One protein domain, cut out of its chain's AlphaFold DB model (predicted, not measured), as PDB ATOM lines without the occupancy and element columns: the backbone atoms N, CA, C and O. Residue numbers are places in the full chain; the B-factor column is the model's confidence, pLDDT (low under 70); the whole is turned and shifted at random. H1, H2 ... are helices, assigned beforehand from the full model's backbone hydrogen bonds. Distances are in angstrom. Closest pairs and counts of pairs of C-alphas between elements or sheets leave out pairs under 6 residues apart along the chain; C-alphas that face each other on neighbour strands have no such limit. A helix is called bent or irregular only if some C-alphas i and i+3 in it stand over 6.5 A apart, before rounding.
ATOM      1  N   VAL A   6     -22.075  -1.531 -22.708       52.75
ATOM      2  CA  VAL A   6     -22.012  -2.960 -23.022       52.75
ATOM      3  C   VAL A   6     -21.011  -3.112 -24.149       52.75
ATOM      4  O   VAL A   6     -21.150  -2.525 -25.237       52.75
ATOM      5  N   THR A   7     -19.950  -3.848 -23.868       52.50
ATOM      6  CA  THR A   7     -18.944  -4.122 -24.875       52.50
ATOM      7  C   THR A   7     -19.539  -5.118 -25.855       52.50
ATOM      8  O   THR A   7     -19.810  -6.261 -25.522       52.50
ATOM      9  N   GLY A   8     -19.690  -4.729 -27.121       48.56
ATOM     10  CA  GLY A   8     -19.729  -5.731 -28.183       48.56
ATOM     11  C   GLY A   8     -18.356  -6.395 -28.208       48.56
ATOM     12  O   GLY A   8     -17.495  -5.920 -28.947       48.56
ATOM     13  N   LEU A   9     -18.121  -7.372 -27.319       48.56
ATOM     14  CA  LEU A   9     -16.791  -7.869 -26.977       48.56
ATOM     15  C   LEU A   9     -16.027  -8.179 -28.258       48.56
ATOM     16  O   LEU A   9     -16.428  -8.991 -29.099       48.56
ATOM     17  N   VAL A  10     -14.957  -7.406 -28.412       48.84
ATOM     18  CA  VAL A  10     -14.055  -7.431 -29.549       48.84
ATOM     19  C   VAL A  10     -13.451  -8.823 -29.588       48.84
ATOM     20  O   VAL A  10     -13.016  -9.336 -28.561       48.84
ATOM     21  N   ASP A  11     -13.479  -9.446 -30.763       47.84
ATOM     22  CA  ASP A  11     -12.923 -10.776 -30.983       47.84
ATOM     23  C   ASP A  11     -11.513 -10.875 -30.361       47.84
ATOM     24  O   ASP A  11     -10.627 -10.129 -30.795       47.84
ATOM     25  N   PRO A  12     -11.275 -11.756 -29.367       46.84
ATOM     26  CA  PRO A  12      -9.958 -11.930 -28.749       46.84
ATOM     27  C   PRO A  12      -8.858 -12.255 -29.771       46.84
ATOM     28  O   PRO A  12      -7.681 -12.024 -29.514       46.84
ATOM     29  N   TRP A  13      -9.234 -12.735 -30.959       46.53
ATOM     30  CA  TRP A  13      -8.323 -13.069 -32.052       46.53
ATOM     31  C   TRP A  13      -7.977 -11.885 -32.972       46.53
ATOM     32  O   TRP A  13      -7.274 -12.063 -33.964       46.53
ATOM     33  N   ARG A  14      -8.436 -10.663 -32.669       43.50
ATOM     34  CA  ARG A  14      -8.047  -9.447 -33.412       43.50
ATOM     35  C   ARG A  14      -6.710  -8.849 -32.951       43.50
ATOM     36  O   ARG A  14      -6.222  -7.915 -33.586       43.50
ATOM     37  N   PHE A  15      -6.103  -9.392 -31.895       44.41
ATOM     38  CA  PHE A  15      -4.692  -9.169 -31.585       44.41
ATOM     39  C   PHE A  15      -3.865 -10.041 -32.535       44.41
ATOM     40  O   PHE A  15      -3.755 -11.248 -32.336       44.41
ATOM     41  N   SER A  16      -3.327  -9.454 -33.610       36.31
ATOM     42  CA  SER A  16      -2.358 -10.185 -34.430       36.31
ATOM     43  C   SER A  16      -1.137 -10.538 -33.577       36.31
ATOM     44  O   SER A  16      -0.800  -9.837 -32.617       36.31
ATOM     45  N   SER A  17      -0.463 -11.621 -33.948       41.66
ATOM     46  CA  SER A  17       0.741 -12.188 -33.328       41.66
ATOM     47  C   SER A  17       1.886 -11.196 -33.049       41.66
ATOM     48  O   SER A  17       2.812 -11.536 -32.320       41.66
ATOM     49  N   ASN A  18       1.816  -9.957 -33.545       36.16
ATOM     50  CA  ASN A  18       2.823  -8.916 -33.328       36.16
ATOM     51  C   ASN A  18       2.574  -8.024 -32.092       36.16
ATOM     52  O   ASN A  18       3.391  -7.152 -31.801       36.16
ATOM     53  N   ALA A  19       1.478  -8.206 -31.347       41.97
ATOM     54  CA  ALA A  19       1.135  -7.344 -30.205       41.97
ATOM     55  C   ALA A  19       1.791  -7.739 -28.861       41.97
ATOM     56  O   ALA A  19       1.615  -7.034 -27.869       41.97
ATOM     57  N   ILE A  20       2.569  -8.826 -28.809       43.88
ATOM     58  CA  ILE A  20       3.116  -9.376 -27.550       43.88
ATOM     59  C   ILE A  20       4.240  -8.494 -26.952       43.88
ATOM     60  O   ILE A  20       4.540  -8.595 -25.768       43.88
ATOM     61  N   HIS A  21       4.806  -7.544 -27.709       33.97
ATOM     62  CA  HIS A  21       5.950  -6.733 -27.254       33.97
ATOM     63  C   HIS A  21       5.641  -5.339 -26.685       33.97
ATOM     64  O   HIS A  21       6.574  -4.615 -26.342       33.97
ATOM     65  N   ARG A  22       4.380  -4.916 -26.547       33.53
ATOM     66  CA  ARG A  22       4.076  -3.593 -25.966       33.53
ATOM     67  C   ARG A  22       3.055  -3.691 -24.841       33.53
ATOM     68  O   ARG A  22       1.848  -3.652 -25.060       33.53
ATOM     69  N   ALA A  23       3.577  -3.770 -23.619       39.03
ATOM     70  CA  ALA A  23       2.837  -3.625 -22.374       39.03
ATOM     71  C   ALA A  23       2.249  -2.206 -22.249       39.03
ATOM     72  O   ALA A  23       2.839  -1.298 -21.674       39.03
ATOM     73  N   SER A  24       1.076  -2.011 -22.840       36.03
ATOM     74  CA  SER A  24       0.043  -1.065 -22.407       36.03
ATOM     75  C   SER A  24      -1.192  -1.333 -23.253       36.03
ATOM     76  O   SER A  24      -1.419  -0.695 -24.282       36.03
ATOM     77  N   ALA A  25      -1.996  -2.306 -22.830       38.00
ATOM     78  CA  ALA A  25      -3.327  -2.496 -23.376       38.00
ATOM     79  C   ALA A  25      -4.206  -1.330 -22.905       38.00
ATOM     80  O   ALA A  25      -4.912  -1.415 -21.904       38.00
ATOM     81  N   LYS A  26      -4.163  -0.207 -23.626       32.28
ATOM     82  CA  LYS A  26      -5.297   0.713 -23.617       32.28
ATOM     83  C   LYS A  26      -6.456  -0.056 -24.243       32.28
ATOM     84  O   LYS A  26      -6.424  -0.344 -25.438       32.28
ATOM     85  N   LEU A  27      -7.451  -0.410 -23.433       42.41
ATOM     86  CA  LEU A  27      -8.759  -0.848 -23.914       42.41
ATOM     87  C   LEU A  27      -9.338   0.291 -24.763       42.41
ATOM     88  O   LEU A  27      -9.938   1.232 -24.250       42.41
ATOM     89  N   ALA A  28      -9.094   0.250 -26.071       35.75
ATOM     90  CA  ALA A  28      -9.787   1.102 -27.019       35.75
ATOM     91  C   ALA A  28     -11.254   0.665 -27.016       35.75
ATOM     92  O   ALA A  28     -11.586  -0.399 -27.537       35.75
ATOM     93  N   VAL A  29     -12.117   1.458 -26.379       42.72
ATOM     94  CA  VAL A  29     -13.568   1.250 -26.377       42.72
ATOM     95  C   VAL A  29     -14.055   1.491 -27.815       42.72
ATOM     96  O   VAL A  29     -13.953   2.621 -28.293       42.72
ATOM     97  N   PRO A  30     -14.500   0.464 -28.564       45.72
ATOM     98  CA  PRO A  30     -14.853   0.633 -29.972       45.72
ATOM     99  C   PRO A  30     -16.071   1.547 -30.132       45.72
ATOM    100  O   PRO A  30     -16.981   1.511 -29.314       45.72
ATOM    101  N   ASN A  31     -16.183   2.268 -31.250       41.06
ATOM    102  CA  ASN A  31     -17.330   3.143 -31.570       41.06
ATOM    103  C   ASN A  31     -18.700   2.428 -31.685       41.06
ATOM    104  O   ASN A  31     -19.690   3.059 -32.042       41.06
ATOM    105  N   ASN A  32     -18.768   1.123 -31.408       50.88
ATOM    106  CA  ASN A  32     -19.957   0.283 -31.549       50.88
ATOM    107  C   ASN A  32     -20.459  -0.269 -30.204       50.88
ATOM    108  O   ASN A  32     -21.110  -1.313 -30.159       50.88
ATOM    109  N   THR A  33     -20.102   0.381 -29.097       57.44
ATOM    110  CA  THR A  33     -20.572  -0.014 -27.773       57.44
ATOM    111  C   THR A  33     -22.040   0.337 -27.576       57.44
ATOM    112  O   THR A  33     -22.447   1.483 -27.791       57.44
ATOM    113  N   HIS A  34     -22.829  -0.640 -27.135       65.81
ATOM    114  CA  HIS A  34     -24.238  -0.431 -26.842       65.81
ATOM    115  C   HIS A  34     -24.356   0.230 -25.466       65.81
ATOM    116  O   HIS A  34     -23.800  -0.257 -24.483       65.81
ATOM    117  N   ARG A  35     -25.036   1.372 -25.370       74.88
ATOM    118  CA  ARG A  35     -25.297   1.989 -24.063       74.88
ATOM    119  C   ARG A  35     -26.365   1.170 -23.348       74.88
ATOM    120  O   ARG A  35     -27.342   0.801 -23.979       74.88
ATOM    121  N   PHE A  36     -26.165   0.889 -22.063       78.50
ATOM    122  CA  PHE A  36     -27.180   0.245 -21.214       78.50
ATOM    123  C   PHE A  36     -27.792   1.211 -20.192       78.50
ATOM    124  O   PHE A  36     -28.696   0.847 -19.449       78.50
ATOM    125  N   ARG A  37     -27.295   2.450 -20.157       81.88
ATOM    126  CA  ARG A  37     -27.814   3.549 -19.350       81.88
ATOM    127  C   ARG A  37     -28.039   4.775 -20.216       81.88
ATOM    128  O   ARG A  37     -27.315   4.973 -21.203       81.88
ATOM    129  N   ASP A  38     -29.002   5.594 -19.820       75.69
ATOM    130  CA  ASP A  38     -29.243   6.875 -20.465       75.69
ATOM    131  C   ASP A  38     -28.071   7.842 -20.254       75.69
ATOM    132  O   ASP A  38     -27.342   7.823 -19.260       75.69
ATOM    133  N   GLY A  39     -27.831   8.662 -21.280       73.00
ATOM    134  CA  GLY A  39     -26.720   9.616 -21.316       73.00
ATOM    135  C   GLY A  39     -27.023  10.950 -20.636       73.00
ATOM    136  O   GLY A  39     -26.210  11.864 -20.743       73.00
ATOM    137  N   ASP A  40     -28.182  11.069 -19.997       77.56
ATOM    138  CA  ASP A  40     -28.704  12.282 -19.358       77.56
ATOM    139  C   ASP A  40     -28.135  12.523 -17.945       77.56
ATOM    140  O   ASP A  40     -28.429  13.535 -17.317       77.56
ATOM    141  N   GLY A  41     -27.293  11.608 -17.453       75.62
ATOM    142  CA  GLY A  41     -26.689  11.677 -16.122       75.62
ATOM    143  C   GLY A  41     -27.545  11.065 -15.011       75.62
ATOM    144  O   GLY A  41     -27.078  10.997 -13.878       75.62
ATOM    145  N   THR A  42     -28.743  10.559 -15.318       76.62
ATOM    146  CA  THR A  42     -29.660   9.969 -14.324       76.62
ATOM    147  C   THR A  42     -29.298   8.534 -13.930       76.62
ATOM    148  O   THR A  42     -29.901   7.982 -13.015       76.62
ATOM    149  N   LEU A  43     -28.314   7.920 -14.607       79.44
ATOM    150  CA  LEU A  43     -27.888   6.516 -14.449       79.44
ATOM    151  C   LEU A  43     -29.015   5.479 -14.620       79.44
ATOM    152  O   LEU A  43     -28.790   4.296 -14.334       79.44
ATOM    153  N   ARG A  44     -30.176   5.907 -15.130       84.50
ATOM    154  CA  ARG A  44     -31.327   5.058 -15.440       84.50
ATOM    155  C   ARG A  44     -30.974   4.054 -16.519       84.50
ATOM    156  O   ARG A  44     -30.223   4.364 -17.453       84.50
ATOM    157  N   HIS A  45     -31.484   2.842 -16.366       87.06
ATOM    158  CA  HIS A  45     -31.336   1.794 -17.354       87.06
ATOM    159  C   HIS A  45     -32.158   2.122 -18.601       87.06
ATOM    160  O   HIS A  45     -33.243   2.694 -18.524       87.06
ATOM    161  N   ILE A  46     -31.632   1.759 -19.770       88.12
ATOM    162  CA  ILE A  46     -32.377   1.934 -21.018       88.12
ATOM    163  C   ILE A  46     -33.647   1.068 -21.008       88.12
ATOM    164  O   ILE A  46     -33.630  -0.033 -20.455       88.12
ATOM    165  N   PRO A  47     -34.734   1.505 -21.665       90.38
ATOM    166  CA  PRO A  47     -35.948   0.705 -21.747       90.38
ATOM    167  C   PRO A  47     -35.725  -0.542 -22.603       90.38
ATOM    168  O   PRO A  47     -35.036  -0.487 -23.630       90.38
ATOM    169  N   PHE A  48     -36.367  -1.649 -22.236       91.44
ATOM    170  CA  PHE A  48     -36.341  -2.864 -23.036       91.44
ATOM    171  C   PHE A  48     -36.981  -2.671 -24.418       91.44
ATOM    172  O   PHE A  48     -38.001  -2.001 -24.595       91.44
ATOM    173  N   ARG A  49     -36.379  -3.293 -25.438       92.06
ATOM    174  CA  ARG A  49     -36.837  -3.270 -26.835       92.06
ATOM    175  C   ARG A  49     -36.647  -4.643 -27.478       92.06
ATOM    176  O   ARG A  49     -35.757  -5.403 -27.108       92.06
ATOM    177  N   LYS A  50     -37.469  -4.948 -28.484       94.19
ATOM    178  CA  LYS A  50     -37.359  -6.152 -29.331       94.19
ATOM    179  C   LYS A  50     -37.092  -5.754 -30.786       94.19
ATOM    180  O   LYS A  50     -37.225  -4.586 -31.144       94.19
ATOM    181  N   GLY A  51     -36.734  -6.723 -31.628       93.00
ATOM    182  CA  GLY A  51     -36.483  -6.500 -33.058       93.00
ATOM    183  C   GLY A  51     -35.126  -5.856 -33.355       93.00
ATOM    184  O   GLY A  51     -34.948  -5.237 -34.402       93.00
ATOM    185  N   LYS A  52     -34.162  -5.975 -32.436       91.12
ATOM    186  CA  LYS A  52     -32.782  -5.533 -32.647       91.12
ATOM    187  C   LYS A  52     -32.070  -6.445 -33.644       91.12
ATOM    188  O   LYS A  52     -32.317  -7.646 -33.708       91.12
ATOM    189  N   ASN A  53     -31.136  -5.869 -34.395       89.88
ATOM    190  CA  ASN A  53     -30.180  -6.655 -35.170       89.88
ATOM    191  C   ASN A  53     -29.194  -7.359 -34.230       89.88
ATOM    192  O   ASN A  53     -28.925  -6.867 -33.136       89.88
ATOM    193  N   LEU A  54     -28.600  -8.465 -34.690       88.44
ATOM    194  CA  LEU A  54     -27.513  -9.128 -33.969       88.44
ATOM    195  C   LEU A  54     -26.377  -8.128 -33.689       88.44
ATOM    196  O   LEU A  54     -25.845  -7.510 -34.616       88.44
ATOM    197  N   VAL A  55     -25.968  -8.028 -32.426       88.12
ATOM    198  CA  VAL A  55     -24.844  -7.193 -31.986       88.12
ATOM    199  C   VAL A  55     -23.676  -8.091 -31.576       88.12
ATOM    200  O   VAL A  55     -23.842  -9.103 -30.903       88.12
ATOM    201  N   GLY A  56     -22.465  -7.711 -31.985       83.69
ATOM    202  CA  GLY A  56     -21.244  -8.452 -31.673       83.69
ATOM    203  C   GLY A  56     -20.966  -9.640 -32.600       83.69
ATOM    204  O   GLY A  56     -21.595  -9.852 -33.641       83.69
ATOM    205  N   THR A  57     -19.946 -10.421 -32.248       88.62
ATOM    206  CA  THR A  57     -19.544 -11.602 -33.020       88.62
ATOM    207  C   THR A  57     -20.458 -12.770 -32.673       88.62
ATOM    208  O   THR A  57     -20.435 -13.231 -31.541       88.62
ATOM    209  N   ALA A  58     -21.201 -13.313 -33.648       91.31
ATOM    210  CA  ALA A  58     -22.183 -14.400 -33.460       91.31
ATOM    211  C   ALA A  58     -21.712 -15.557 -32.547       91.31
ATOM    212  O   ALA A  58     -22.499 -16.104 -31.770       91.31
ATOM    213  N   LYS A  59     -20.418 -15.893 -32.615       91.94
ATOM    214  CA  LYS A  59     -19.748 -16.882 -31.763       91.94
ATOM    215  C   LYS A  59     -19.862 -16.567 -30.266       91.94
ATOM    216  O   LYS A  59     -20.232 -17.458 -29.509       91.94
ATOM    217  N   TYR A  60     -19.631 -15.321 -29.856       94.44
ATOM    218  CA  TYR A  60     -19.666 -14.891 -28.453       94.44
ATOM    219  C   TYR A  60     -20.930 -14.109 -28.083       94.44
ATOM    220  O   TYR A  60     -21.185 -13.937 -26.909       94.44
ATOM    221  N   ALA A  61     -21.748 -13.679 -29.047       94.06
ATOM    222  CA  ALA A  61     -22.991 -12.960 -28.764       94.06
ATOM    223  C   ALA A  61     -23.950 -13.788 -27.883       94.06
ATOM    224  O   ALA A  61     -24.104 -14.993 -28.119       94.06
ATOM    225  N   SER A  62     -24.608 -13.157 -26.909       96.44
ATOM    226  CA  SER A  62     -25.599 -13.808 -26.043       96.44
ATOM    227  C   SER A  62     -26.795 -14.356 -26.830       96.44
ATOM    228  O   SER A  62     -27.058 -13.945 -27.969       96.44
ATOM    229  N   LEU A  63     -27.558 -15.271 -26.227       97.12
ATOM    230  CA  LEU A  63     -28.827 -15.733 -26.802       97.12
ATOM    231  C   LEU A  63     -29.824 -14.587 -27.004       97.12
ATOM    232  O   LEU A  63     -30.508 -14.558 -28.026       97.12
ATOM    233  N   ASN A  64     -29.854 -13.602 -26.106       96.56
ATOM    234  CA  ASN A  64     -30.700 -12.416 -26.267       96.56
ATOM    235  C   ASN A  64     -30.340 -11.631 -27.533       96.56
ATOM    236  O   ASN A  64     -31.233 -11.212 -28.268       96.56
ATOM    237  N   SER A  65     -29.044 -11.500 -27.841       95.12
ATOM    238  CA  SER A  65     -28.590 -10.856 -29.077       95.12
ATOM    239  C   SER A  65     -29.023 -11.626 -30.322       95.12
ATOM    240  O   SER A  65     -29.495 -11.030 -31.290       95.12
ATOM    241  N   HIS A  66     -28.926 -12.961 -30.292       95.38
ATOM    242  CA  HIS A  66     -29.440 -13.822 -31.367       95.38
ATOM    243  C   HIS A  66     -30.961 -13.724 -31.528       95.38
ATOM    244  O   HIS A  66     -31.467 -13.862 -32.641       95.38
ATOM    245  N   ASN A  67     -31.679 -13.455 -30.440       96.06
ATOM    246  CA  ASN A  67     -33.131 -13.271 -30.411       96.06
ATOM    247  C   ASN A  67     -33.580 -11.830 -30.701       96.06
ATOM    248  O   ASN A  67     -34.776 -11.546 -30.660       96.06
ATOM    249  N   GLY A  68     -32.648 -10.922 -31.010       94.75
ATOM    250  CA  GLY A  68     -32.962  -9.528 -31.319       94.75
ATOM    251  C   GLY A  68     -33.581  -8.773 -30.143       94.75
ATOM    252  O   GLY A  68     -34.434  -7.903 -30.344       94.75
ATOM    253  N   LEU A  69     -33.195  -9.123 -28.918       94.44
ATOM    254  CA  LEU A  69     -33.607  -8.428 -27.703       94.44
ATOM    255  C   LEU A  69     -32.620  -7.310 -27.361       94.44
ATOM    256  O   LEU A  69     -31.457  -7.342 -27.767       94.44
ATOM    257  N   GLU A  70     -33.092  -6.323 -26.605       92.94
ATOM    258  CA  GLU A  70     -32.239  -5.271 -26.068       92.94
ATOM    259  C   GLU A  70     -31.185  -5.848 -25.121       92.94
ATOM    260  O   GLU A  70     -31.483  -6.715 -24.292       92.94
ATOM    261  N   LEU A  71     -29.948  -5.371 -25.273       92.62
ATOM    262  CA  LEU A  71     -28.807  -5.878 -24.520       92.62
ATOM    263  C   LEU A  71     -28.528  -5.033 -23.285       92.62
ATOM    264  O   LEU A  71     -28.584  -3.802 -23.323       92.62
ATOM    265  N   SER A  72     -28.149  -5.711 -22.210       91.50
ATOM    266  CA  SER A  72     -27.693  -5.108 -20.964       91.50
ATOM    267  C   SER A  72     -26.425  -5.801 -20.460       91.50
ATOM    268  O   SER A  72     -25.831  -6.643 -21.134       91.50
ATOM    269  N   ARG A  73     -25.999  -5.463 -19.239       91.25
ATOM    270  CA  ARG A  73     -24.810  -6.043 -18.592       91.25
ATOM    271  C   ARG A  73     -24.844  -7.576 -18.510       91.25
ATOM    272  O   ARG A  73     -23.790  -8.203 -18.520       91.25
ATOM    273  N   ARG A  74     -26.030  -8.198 -18.456       93.69
ATOM    274  CA  ARG A  74     -26.164  -9.669 -18.428       93.69
ATOM    275  C   ARG A  74     -25.591 -10.338 -19.680       93.69
ATOM    276  O   ARG A  74     -25.049 -11.438 -19.610       93.69
ATOM    277  N   ASP A  75     -25.672  -9.650 -20.814       94.94
ATOM    278  CA  ASP A  75     -25.240 -10.166 -22.109       94.94
ATOM    279  C   ASP A  75     -23.716 -10.174 -22.243       94.94
ATOM    280  O   ASP A  75     -23.156 -11.092 -22.848       94.94
ATOM    281  N   ASP A  76     -23.038  -9.204 -21.622       93.31
ATOM    282  CA  ASP A  76     -21.578  -9.209 -21.483       93.31
ATOM    283  C   ASP A  76     -21.108 -10.409 -20.644       93.31
ATOM    284  O   ASP A  76     -20.134 -11.066 -21.012       93.31
ATOM    285  N   LEU A  77     -21.809 -10.741 -19.550       95.69
ATOM    286  CA  LEU A  77     -21.448 -11.861 -18.666       95.69
ATOM    287  C   LEU A  77     -21.604 -13.227 -19.351       95.69
ATOM    288  O   LEU A  77     -20.736 -14.096 -19.215       95.69
ATOM    289  N   GLU A  78     -22.676 -13.412 -20.127       96.50
ATOM    290  CA  GLU A  78     -22.857 -14.614 -20.948       96.50
ATOM    291  C   GLU A  78     -21.759 -14.714 -22.021       96.50
ATOM    292  O   GLU A  78     -21.145 -15.770 -22.197       96.50
ATOM    293  N   SER A  79     -21.458 -13.596 -22.691       95.56
ATOM    294  CA  SER A  79     -20.413 -13.521 -23.719       95.56
ATOM    295  C   SER A  79     -19.026 -13.841 -23.154       95.56
ATOM    296  O   SER A  79     -18.261 -14.590 -23.768       95.56
ATOM    297  N   LEU A  80     -18.715 -13.328 -21.961       95.81
ATOM    298  CA  LEU A  80     -17.492 -13.645 -21.227       95.81
ATOM    299  C   LEU A  80     -17.429 -15.134 -20.873       95.81
ATOM    300  O   LEU A  80     -16.388 -15.764 -21.059       95.81
ATOM    301  N   GLY A  81     -18.547 -15.716 -20.440       96.56
ATOM    302  CA  GLY A  81     -18.654 -17.151 -20.195       96.56
ATOM    303  C   GLY A  81     -18.285 -17.982 -21.429       96.56
ATOM    304  O   GLY A  81     -17.507 -18.927 -21.317       96.56
ATOM    305  N   TYR A  82     -18.746 -17.595 -22.624       96.12
ATOM    306  CA  TYR A  82     -18.364 -18.269 -23.873       96.12
ATOM    307  C   TYR A  82     -16.869 -18.158 -24.193       96.12
ATOM    308  O   TYR A  82     -16.282 -19.125 -24.678       96.12
ATOM    309  N   ILE A  83     -16.243 -17.010 -23.916       95.12
ATOM    310  CA  ILE A  83     -14.795 -16.819 -24.101       95.12
ATOM    311  C   ILE A  83     -14.010 -17.720 -23.140       95.12
ATOM    312  O   ILE A  83     -13.057 -18.378 -23.555       95.12
ATOM    313  N   ILE A  84     -14.427 -17.793 -21.874       95.94
ATOM    314  CA  ILE A  84     -13.784 -18.640 -20.861       95.94
ATOM    315  C   ILE A  84     -13.929 -20.122 -21.223       95.94
ATOM    316  O   ILE A  84     -12.944 -20.856 -21.178       95.94
ATOM    317  N   VAL A  85     -15.124 -20.565 -21.632       95.75
ATOM    318  CA  VAL A  85     -15.348 -21.953 -22.070       95.75
ATOM    319  C   VAL A  85     -14.467 -22.293 -23.269       95.75
ATOM    320  O   VAL A  85     -13.823 -23.338 -23.258       95.75
ATOM    321  N   GLU A  86     -14.368 -21.411 -24.268       94.25
ATOM    322  CA  GLU A  86     -13.454 -21.643 -25.390       94.25
ATOM    323  C   GLU A  86     -11.993 -21.708 -24.935       94.25
ATOM    324  O   GLU A  86     -11.224 -22.515 -25.450       94.25
ATOM    325  N   PHE A  87     -11.583 -20.878 -23.978       93.31
ATOM    326  CA  PHE A  87     -10.218 -20.915 -23.472       93.31
ATOM    327  C   PHE A  87      -9.899 -22.246 -22.773       93.31
ATOM    328  O   PHE A  87      -8.834 -22.817 -23.014       93.31
ATOM    329  N   ILE A  88     -10.829 -22.757 -21.956       93.75
ATOM    330  CA  ILE A  88     -10.683 -24.019 -21.212       93.75
ATOM    331  C   ILE A  88     -10.739 -25.225 -22.159       93.75
ATOM    332  O   ILE A  88      -9.851 -26.074 -22.125       93.75
ATOM    333  N   ASN A  89     -11.757 -25.291 -23.016       92.25
ATOM    334  CA  ASN A  89     -12.038 -26.458 -23.855       92.25
ATOM    335  C   ASN A  89     -11.358 -26.401 -25.231       92.25
ATOM    336  O   ASN A  89     -11.431 -27.362 -25.986       92.25
ATOM    337  N   ARG A  90     -10.734 -25.270 -25.585       89.75
ATOM    338  CA  ARG A  90     -10.170 -24.939 -26.912       89.75
ATOM    339  C   ARG A  90     -11.185 -24.788 -28.048       89.75
ATOM    340  O   ARG A  90     -10.813 -24.334 -29.135       89.75
ATOM    341  N   GLU A  91     -12.457 -25.097 -27.815       86.62
ATOM    342  CA  GLU A  91     -13.502 -25.002 -28.829       86.62
ATOM    343  C   GLU A  91     -14.896 -24.692 -28.273       86.62
ATOM    344  O   GLU A  91     -15.178 -24.834 -27.084       86.62
ATOM    345  N   LEU A  92     -15.776 -24.258 -29.182       92.81
ATOM    346  CA  LEU A  92     -17.213 -24.110 -28.959       92.81
ATOM    347  C   LEU A  92     -17.961 -24.915 -30.032       92.81
ATOM    348  O   LEU A  92     -17.623 -24.765 -31.213       92.81
ATOM    349  N   PRO A  93     -19.031 -25.657 -29.685       92.56
ATOM    350  CA  PRO A  93     -19.771 -26.496 -30.639       92.56
ATOM    351  C   PRO A  93     -20.309 -25.751 -31.877       92.56
ATOM    352  O   PRO A  93     -20.526 -26.332 -32.939       92.56
ATOM    353  N   TRP A  94     -20.525 -24.436 -31.770       92.06
ATOM    354  CA  TRP A  94     -21.043 -23.586 -32.850       92.06
ATOM    355  C   TRP A  94     -19.967 -22.832 -33.657       92.06
ATOM    356  O   TRP A  94     -20.323 -22.005 -34.503       92.06
ATOM    357  N   LYS A  95     -18.665 -23.080 -33.439       81.25
ATOM    358  CA  LYS A  95     -17.553 -22.333 -34.074       81.25
ATOM    359  C   LYS A  95     -17.579 -22.371 -35.608       81.25
ATOM    360  O   LYS A  95     -17.392 -21.339 -36.250       81.25
ATOM    361  N   GLU A  96     -17.850 -23.528 -36.206       69.25
ATOM    362  CA  GLU A  96     -17.722 -23.739 -37.659       69.25
ATOM    363  C   GLU A  96     -18.931 -23.284 -38.488       69.25
ATOM    364  O   GLU A  96     -18.936 -23.362 -39.717       69.25
ATOM    365  N   GLN A  97     -19.984 -22.782 -37.848       67.44
ATOM    366  CA  GLN A  97     -21.270 -22.558 -38.517       67.44
ATOM    367  C   GLN A  97     -21.353 -21.214 -39.260       67.44
ATOM    368  O   GLN A  97     -22.432 -20.801 -39.682       67.44
ATOM    369  N   ARG A  98     -20.227 -20.510 -39.435       58.59
ATOM    370  CA  ARG A  98     -20.159 -19.210 -40.126       58.59
ATOM    371  C   ARG A  98     -19.665 -19.292 -41.572       58.59
ATOM    372  O   ARG A  98     -19.554 -18.253 -42.223       58.59
ATOM    373  N   SER A  99     -19.334 -20.480 -42.086       59.12
ATOM    374  CA  SER A  99     -18.846 -20.590 -43.461       59.12
ATOM    375  C   SER A  99     -19.965 -20.219 -44.445       59.12
ATOM    376  O   SER A  99     -21.032 -20.831 -44.479       59.12
ATOM    377  N   LYS A 100     -19.724 -19.181 -45.261       56.28
ATOM    378  CA  LYS A 100     -20.666 -18.730 -46.304       56.28
ATOM    379  C   LYS A 100     -20.985 -19.837 -47.317       56.28
ATOM    380  O   LYS A 100     -22.036 -19.801 -47.931       56.28
ATOM    381  N   ALA A 101     -20.098 -20.824 -47.460       61.59
ATOM    382  CA  ALA A 101     -20.304 -21.982 -48.324       61.59
ATOM    383  C   ALA A 101     -21.421 -22.921 -47.825       61.59
ATOM    384  O   ALA A 101     -22.047 -23.594 -48.636       61.59
ATOM    385  N   ARG A 102     -21.691 -22.968 -46.511       67.19
ATOM    386  CA  ARG A 102     -22.689 -23.875 -45.916       67.19
ATOM    387  C   ARG A 102     -24.095 -23.260 -45.838       67.19
ATOM    388  O   ARG A 102     -25.067 -24.001 -45.746       67.19
ATOM    389  N   PHE A 103     -24.229 -21.929 -45.882       75.75
ATOM    390  CA  PHE A 103     -25.512 -21.237 -45.690       75.75
ATOM    391  C   PHE A 103     -25.812 -20.238 -46.807       75.75
ATOM    392  O   PHE A 103     -24.964 -19.429 -47.170       75.75
ATOM    393  N   ARG A 104     -27.061 -20.241 -47.295       78.50
ATOM    394  CA  ARG A 104     -27.516 -19.347 -48.375       78.50
ATOM    395  C   ARG A 104     -27.648 -17.902 -47.893       78.50
ATOM    396  O   ARG A 104     -27.469 -16.976 -48.676       78.50
ATOM    397  N   THR A 105     -27.945 -17.694 -46.605       86.00
ATOM    398  CA  THR A 105     -28.076 -16.357 -46.005       86.00
ATOM    399  C   THR A 105     -27.378 -16.252 -44.647       86.00
ATOM    400  O   THR A 105     -27.202 -17.240 -43.929       86.00
ATOM    401  N   LYS A 106     -27.018 -15.023 -44.245       83.44
ATOM    402  CA  LYS A 106     -26.465 -14.745 -42.904       83.44
ATOM    403  C   LYS A 106     -27.436 -15.152 -41.790       83.44
ATOM    404  O   LYS A 106     -26.998 -15.700 -40.785       83.44
ATOM    405  N   GLN A 107     -28.739 -14.944 -41.997       87.00
ATOM    406  CA  GLN A 107     -29.769 -15.301 -41.022       87.00
ATOM    407  C   GLN A 107     -29.793 -16.806 -40.736       87.00
ATOM    408  O   GLN A 107     -29.919 -17.206 -39.585       87.00
ATOM    409  N   GLN A 108     -29.617 -17.648 -41.760       88.94
ATOM    410  CA  GLN A 108     -29.547 -19.101 -41.574       88.94
ATOM    411  C   GLN A 108     -28.346 -19.508 -40.712       88.94
ATOM    412  O   GLN A 108     -28.491 -20.323 -39.804       88.94
ATOM    413  N   SER A 109     -27.180 -18.900 -40.954       88.88
ATOM    414  CA  SER A 109     -25.984 -19.120 -40.133       88.88
ATOM    415  C   SER A 109     -26.208 -18.684 -38.678       88.88
ATOM    416  O   SER A 109     -25.875 -19.428 -37.756       88.88
ATOM    417  N   TYR A 110     -26.829 -17.522 -38.451       90.38
ATOM    418  CA  TYR A 110     -27.121 -17.025 -37.100       90.38
ATOM    419  C   TYR A 110     -28.129 -17.909 -36.366       90.38
ATOM    420  O   TYR A 110     -27.850 -18.334 -35.247       90.38
ATOM    421  N   ASN A 111     -29.223 -18.294 -37.027       92.12
ATOM    422  CA  ASN A 111     -30.208 -19.221 -36.470       92.12
ATOM    423  C   ASN A 111     -29.571 -20.571 -36.113       92.12
ATOM    424  O   ASN A 111     -29.884 -21.143 -35.073       92.12
ATOM    425  N   ARG A 112     -28.637 -21.078 -36.931       92.50
ATOM    426  CA  ARG A 112     -27.919 -22.320 -36.613       92.50
ATOM    427  C   ARG A 112     -27.065 -22.173 -35.357       92.50
ATOM    428  O   ARG A 112     -27.114 -23.052 -34.503       92.50
ATOM    429  N   ILE A 113     -26.295 -21.088 -35.244       94.00
ATOM    430  CA  ILE A 113     -25.475 -20.813 -34.053       94.00
ATOM    431  C   ILE A 113     -26.364 -20.708 -32.812       94.00
ATOM    432  O   ILE A 113     -26.055 -21.337 -31.801       94.00
ATOM    433  N   ARG A 114     -27.477 -19.968 -32.899       95.75
ATOM    434  CA  ARG A 114     -28.456 -19.843 -31.814       95.75
ATOM    435  C   ARG A 114     -28.983 -21.203 -31.366       95.75
ATOM    436  O   ARG A 114     -28.871 -21.527 -30.191       95.75
ATOM    437  N   ASN A 115     -29.486 -22.014 -32.297       96.06
ATOM    438  CA  ASN A 115     -30.090 -23.304 -31.963       96.06
ATOM    439  C   ASN A 115     -29.086 -24.235 -31.259       96.06
ATOM    440  O   ASN A 115     -29.443 -24.914 -30.303       96.06
ATOM    441  N   ILE A 116     -27.814 -24.241 -31.680       95.94
ATOM    442  CA  ILE A 116     -26.776 -25.028 -30.994       95.94
ATOM    443  C   ILE A 116     -26.531 -24.473 -29.583       95.94
ATOM    444  O   ILE A 116     -26.444 -25.251 -28.639       95.94
ATOM    445  N   LYS A 117     -26.458 -23.145 -29.402       96.38
ATOM    446  CA  LYS A 117     -26.300 -22.516 -28.074       96.38
ATOM    447  C   LYS A 117     -27.450 -22.836 -27.115       96.38
ATOM    448  O   LYS A 117     -27.212 -22.947 -25.911       96.38
ATOM    449  N   GLU A 118     -28.673 -22.938 -27.627       96.69
ATOM    450  CA  GLU A 118     -29.866 -23.308 -26.853       96.69
ATOM    451  C   GLU A 118     -29.829 -24.781 -26.438       96.69
ATOM    452  O   GLU A 118     -30.114 -25.094 -25.289       96.69
ATOM    453  N   GLN A 119     -29.418 -25.668 -27.349       96.69
ATOM    454  CA  GLN A 119     -29.399 -27.121 -27.139       96.69
ATOM    455  C   GLN A 119     -28.141 -27.637 -26.428       96.69
ATOM    456  O   GLN A 119     -28.075 -28.808 -26.068       96.69
ATOM    457  N   THR A 120     -27.124 -26.792 -26.251       96.38
ATOM    458  CA  THR A 120     -25.878 -27.179 -25.583       96.38
ATOM    459  C   THR A 120     -26.147 -27.491 -24.115       96.38
ATOM    460  O   THR A 120     -26.507 -26.599 -23.345       96.38
ATOM    461  N   ASP A 121     -25.892 -28.736 -23.712       96.88
ATOM    462  CA  ASP A 121     -25.802 -29.087 -22.299       96.88
ATOM    463  C   ASP A 121     -24.448 -28.646 -21.731       96.88
ATOM    464  O   ASP A 121     -23.391 -29.224 -21.999       96.88
ATOM    465  N   TRP A 122     -24.496 -27.596 -20.917       96.19
ATOM    466  CA  TRP A 122     -23.330 -27.020 -20.255       96.19
ATOM    467  C   TRP A 122     -22.694 -27.947 -19.230       96.19
ATOM    468  O   TRP A 122     -21.488 -27.854 -19.005       96.19
ATOM    469  N   SER A 123     -23.486 -28.834 -18.633       96.69
ATOM    470  CA  SER A 123     -23.015 -29.775 -17.617       96.69
ATOM    471  C   SER A 123     -22.080 -30.805 -18.242       96.69
ATOM    472  O   SER A 123     -21.082 -31.165 -17.630       96.69
ATOM    473  N   THR A 124     -22.352 -31.201 -19.489       96.12
ATOM    474  CA  THR A 124     -21.463 -32.050 -20.290       96.12
ATOM    475  C   THR A 124     -20.329 -31.252 -20.935       96.12
ATOM    476  O   THR A 124     -19.174 -31.664 -20.863       96.12
ATOM    477  N   LEU A 125     -20.622 -30.097 -21.554       95.19
ATOM    478  CA  LEU A 125     -19.611 -29.333 -22.295       95.19
ATOM    479  C   LEU A 125     -18.511 -28.781 -21.378       95.19
ATOM    480  O   LEU A 125     -17.331 -28.917 -21.681       95.19
ATOM    481  N   CYS A 126     -18.875 -28.101 -20.291       96.44
ATOM    482  CA  CYS A 126     -17.914 -27.497 -19.372       96.44
ATOM    483  C   CYS A 126     -18.522 -27.411 -17.961       96.44
ATOM    484  O   CYS A 126     -19.004 -26.341 -17.572       96.44
ATOM    485  N   PRO A 127     -18.478 -28.501 -17.167       96.50
ATOM    486  CA  PRO A 127     -19.123 -28.556 -15.853       96.50
ATOM    487  C   PRO A 127     -18.734 -27.388 -14.932       96.50
ATOM    488  O   PRO A 127     -19.576 -26.827 -14.238       96.50
ATOM    489  N   ARG A 128     -17.466 -26.954 -14.991       96.12
ATOM    490  CA  ARG A 128     -16.920 -25.839 -14.190       96.12
ATOM    491  C   ARG A 128     -17.572 -24.485 -14.481       96.12
ATOM    492  O   ARG A 128     -17.535 -23.610 -13.625       96.12
ATOM    493  N   MET A 129     -18.124 -24.306 -15.679       97.31
ATOM    494  CA  MET A 129     -18.776 -23.067 -16.117       97.31
ATOM    495  C   MET A 129     -20.297 -23.201 -16.222       97.31
ATOM    496  O   MET A 129     -20.970 -22.214 -16.520       97.31
ATOM    497  N   ALA A 130     -20.856 -24.390 -15.980       97.38
ATOM    498  CA  ALA A 130     -22.270 -24.655 -16.207       97.38
ATOM    499  C   ALA A 130     -23.177 -23.764 -15.347       97.38
ATOM    500  O   ALA A 130     -24.080 -23.121 -15.883       97.38
ATOM    501  N   GLU A 131     -22.887 -23.652 -14.047       97.56
ATOM    502  CA  GLU A 131     -23.642 -22.776 -13.140       97.56
ATOM    503  C   GLU A 131     -23.536 -21.300 -13.537       97.56
ATOM    504  O   GLU A 131     -24.543 -20.600 -13.560       97.56
ATOM    505  N   TRP A 132     -22.347 -20.830 -13.935       96.94
ATOM    506  CA  TRP A 132     -22.150 -19.448 -14.385       96.94
ATOM    507  C   TRP A 132     -23.026 -19.114 -15.593       96.94
ATOM    508  O   TRP A 132     -23.712 -18.092 -15.605       96.94
ATOM    509  N   ILE A 133     -23.018 -19.971 -16.618       97.06
ATOM    510  CA  ILE A 133     -23.807 -19.730 -17.831       97.06
ATOM    511  C   ILE A 133     -25.303 -19.768 -17.514       97.06
ATOM    512  O   ILE A 133     -26.046 -18.913 -18.004       97.06
ATOM    513  N   ARG A 134     -25.753 -20.718 -16.682       97.00
ATOM    514  CA  ARG A 134     -27.160 -20.789 -16.257       97.00
ATOM    515  C   ARG A 134     -27.570 -19.543 -15.476       97.00
ATOM    516  O   ARG A 134     -28.591 -18.953 -15.817       97.00
ATOM    517  N   TYR A 135     -26.742 -19.093 -14.535       97.31
ATOM    518  CA  TYR A 135     -26.955 -17.850 -13.793       97.31
ATOM    519  C   TYR A 135     -27.088 -16.644 -14.733       97.31
ATOM    520  O   TYR A 135     -28.083 -15.928 -14.676       97.31
ATOM    521  N   CYS A 136     -26.146 -16.458 -15.666       96.31
ATOM    522  CA  CYS A 136     -26.186 -15.332 -16.606       96.31
ATOM    523  C   CYS A 136     -27.468 -15.315 -17.452       96.31
ATOM    524  O   CYS A 136     -28.031 -14.249 -17.690       96.31
ATOM    525  N   ARG A 137     -27.947 -16.491 -17.882       95.31
ATOM    526  CA  ARG A 137     -29.177 -16.637 -18.680       95.31
ATOM    527  C   ARG A 137     -30.459 -16.369 -17.888       95.31
ATOM    528  O   ARG A 137     -31.484 -16.092 -18.503       95.31
ATOM    529  N   GLN A 138     -30.413 -16.462 -16.560       96.00
ATOM    530  CA  GLN A 138     -31.548 -16.191 -15.672       96.00
ATOM    531  C   GLN A 138     -31.614 -14.729 -15.213       96.00
ATOM    532  O   GLN A 138     -32.630 -14.317 -14.665       96.00
ATOM    533  N   LEU A 139     -30.563 -13.936 -15.447       94.50
ATOM    534  CA  LEU A 139     -30.569 -12.516 -15.110       94.50
ATOM    535  C   LEU A 139     -31.646 -11.771 -15.903       94.50
ATOM    536  O   LEU A 139     -31.689 -11.805 -17.139       94.50
TER     537      LEU A 139
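This is residues 6 to 139 of the 146 residues of an uncharacterized protein of Ascaris lumbricoides (UniProt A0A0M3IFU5). Little regular structure: H2 and H5 lie side by side, H3 stands apart from both with short H1 packed on it, and residues 13 to 27 of a long opening stretch stick out. The 134 printed residues include five named helices, H1 to H5 in chain order, and no named strand; the class is all helix, with 51 residues in named elements. It is compact, radius of gyration of the C-alphas 16.0 A, spanning 44 by 43 by 35 A.

After residues 6 to 62 come H1, 63 to 66, from C-alpha (-28.827, -15.733, -26.802); H2, 73 to 89, 24.6 A; H3, 106 to 119, 20.3 A; H4, 122 to 125; and H5, 127 to 138, 17.5 A, to (-31.548, -16.191, -15.672). H5 is irregular: C-alphas 128 and 131 are 7.5 A apart.

H1 touches H3, closest C-alphas His 66 and Arg 114, 6.1 A. H2 touches H5, closest C-alphas Glu 78 and Cys 136, 5.5 A, at a shallow tilt of 16 degrees, opposite ways. H5 touches H4 with residues 129 to 133 alone, closest C-alphas Ala 130 and Trp 122, 4.8 A. Every O i to N i+4 pair is within hydrogen-bond range in H2 and H3, 6 of 8 in H5; H1 and H4 are too short.

The farthest C-alphas, Thr 42 and Ala 101, are 47.6 A apart. The printed part has no cut; the H2 to H3 link is long. pLDDT is under 70 at residues 6 to 34 and 96 to 102.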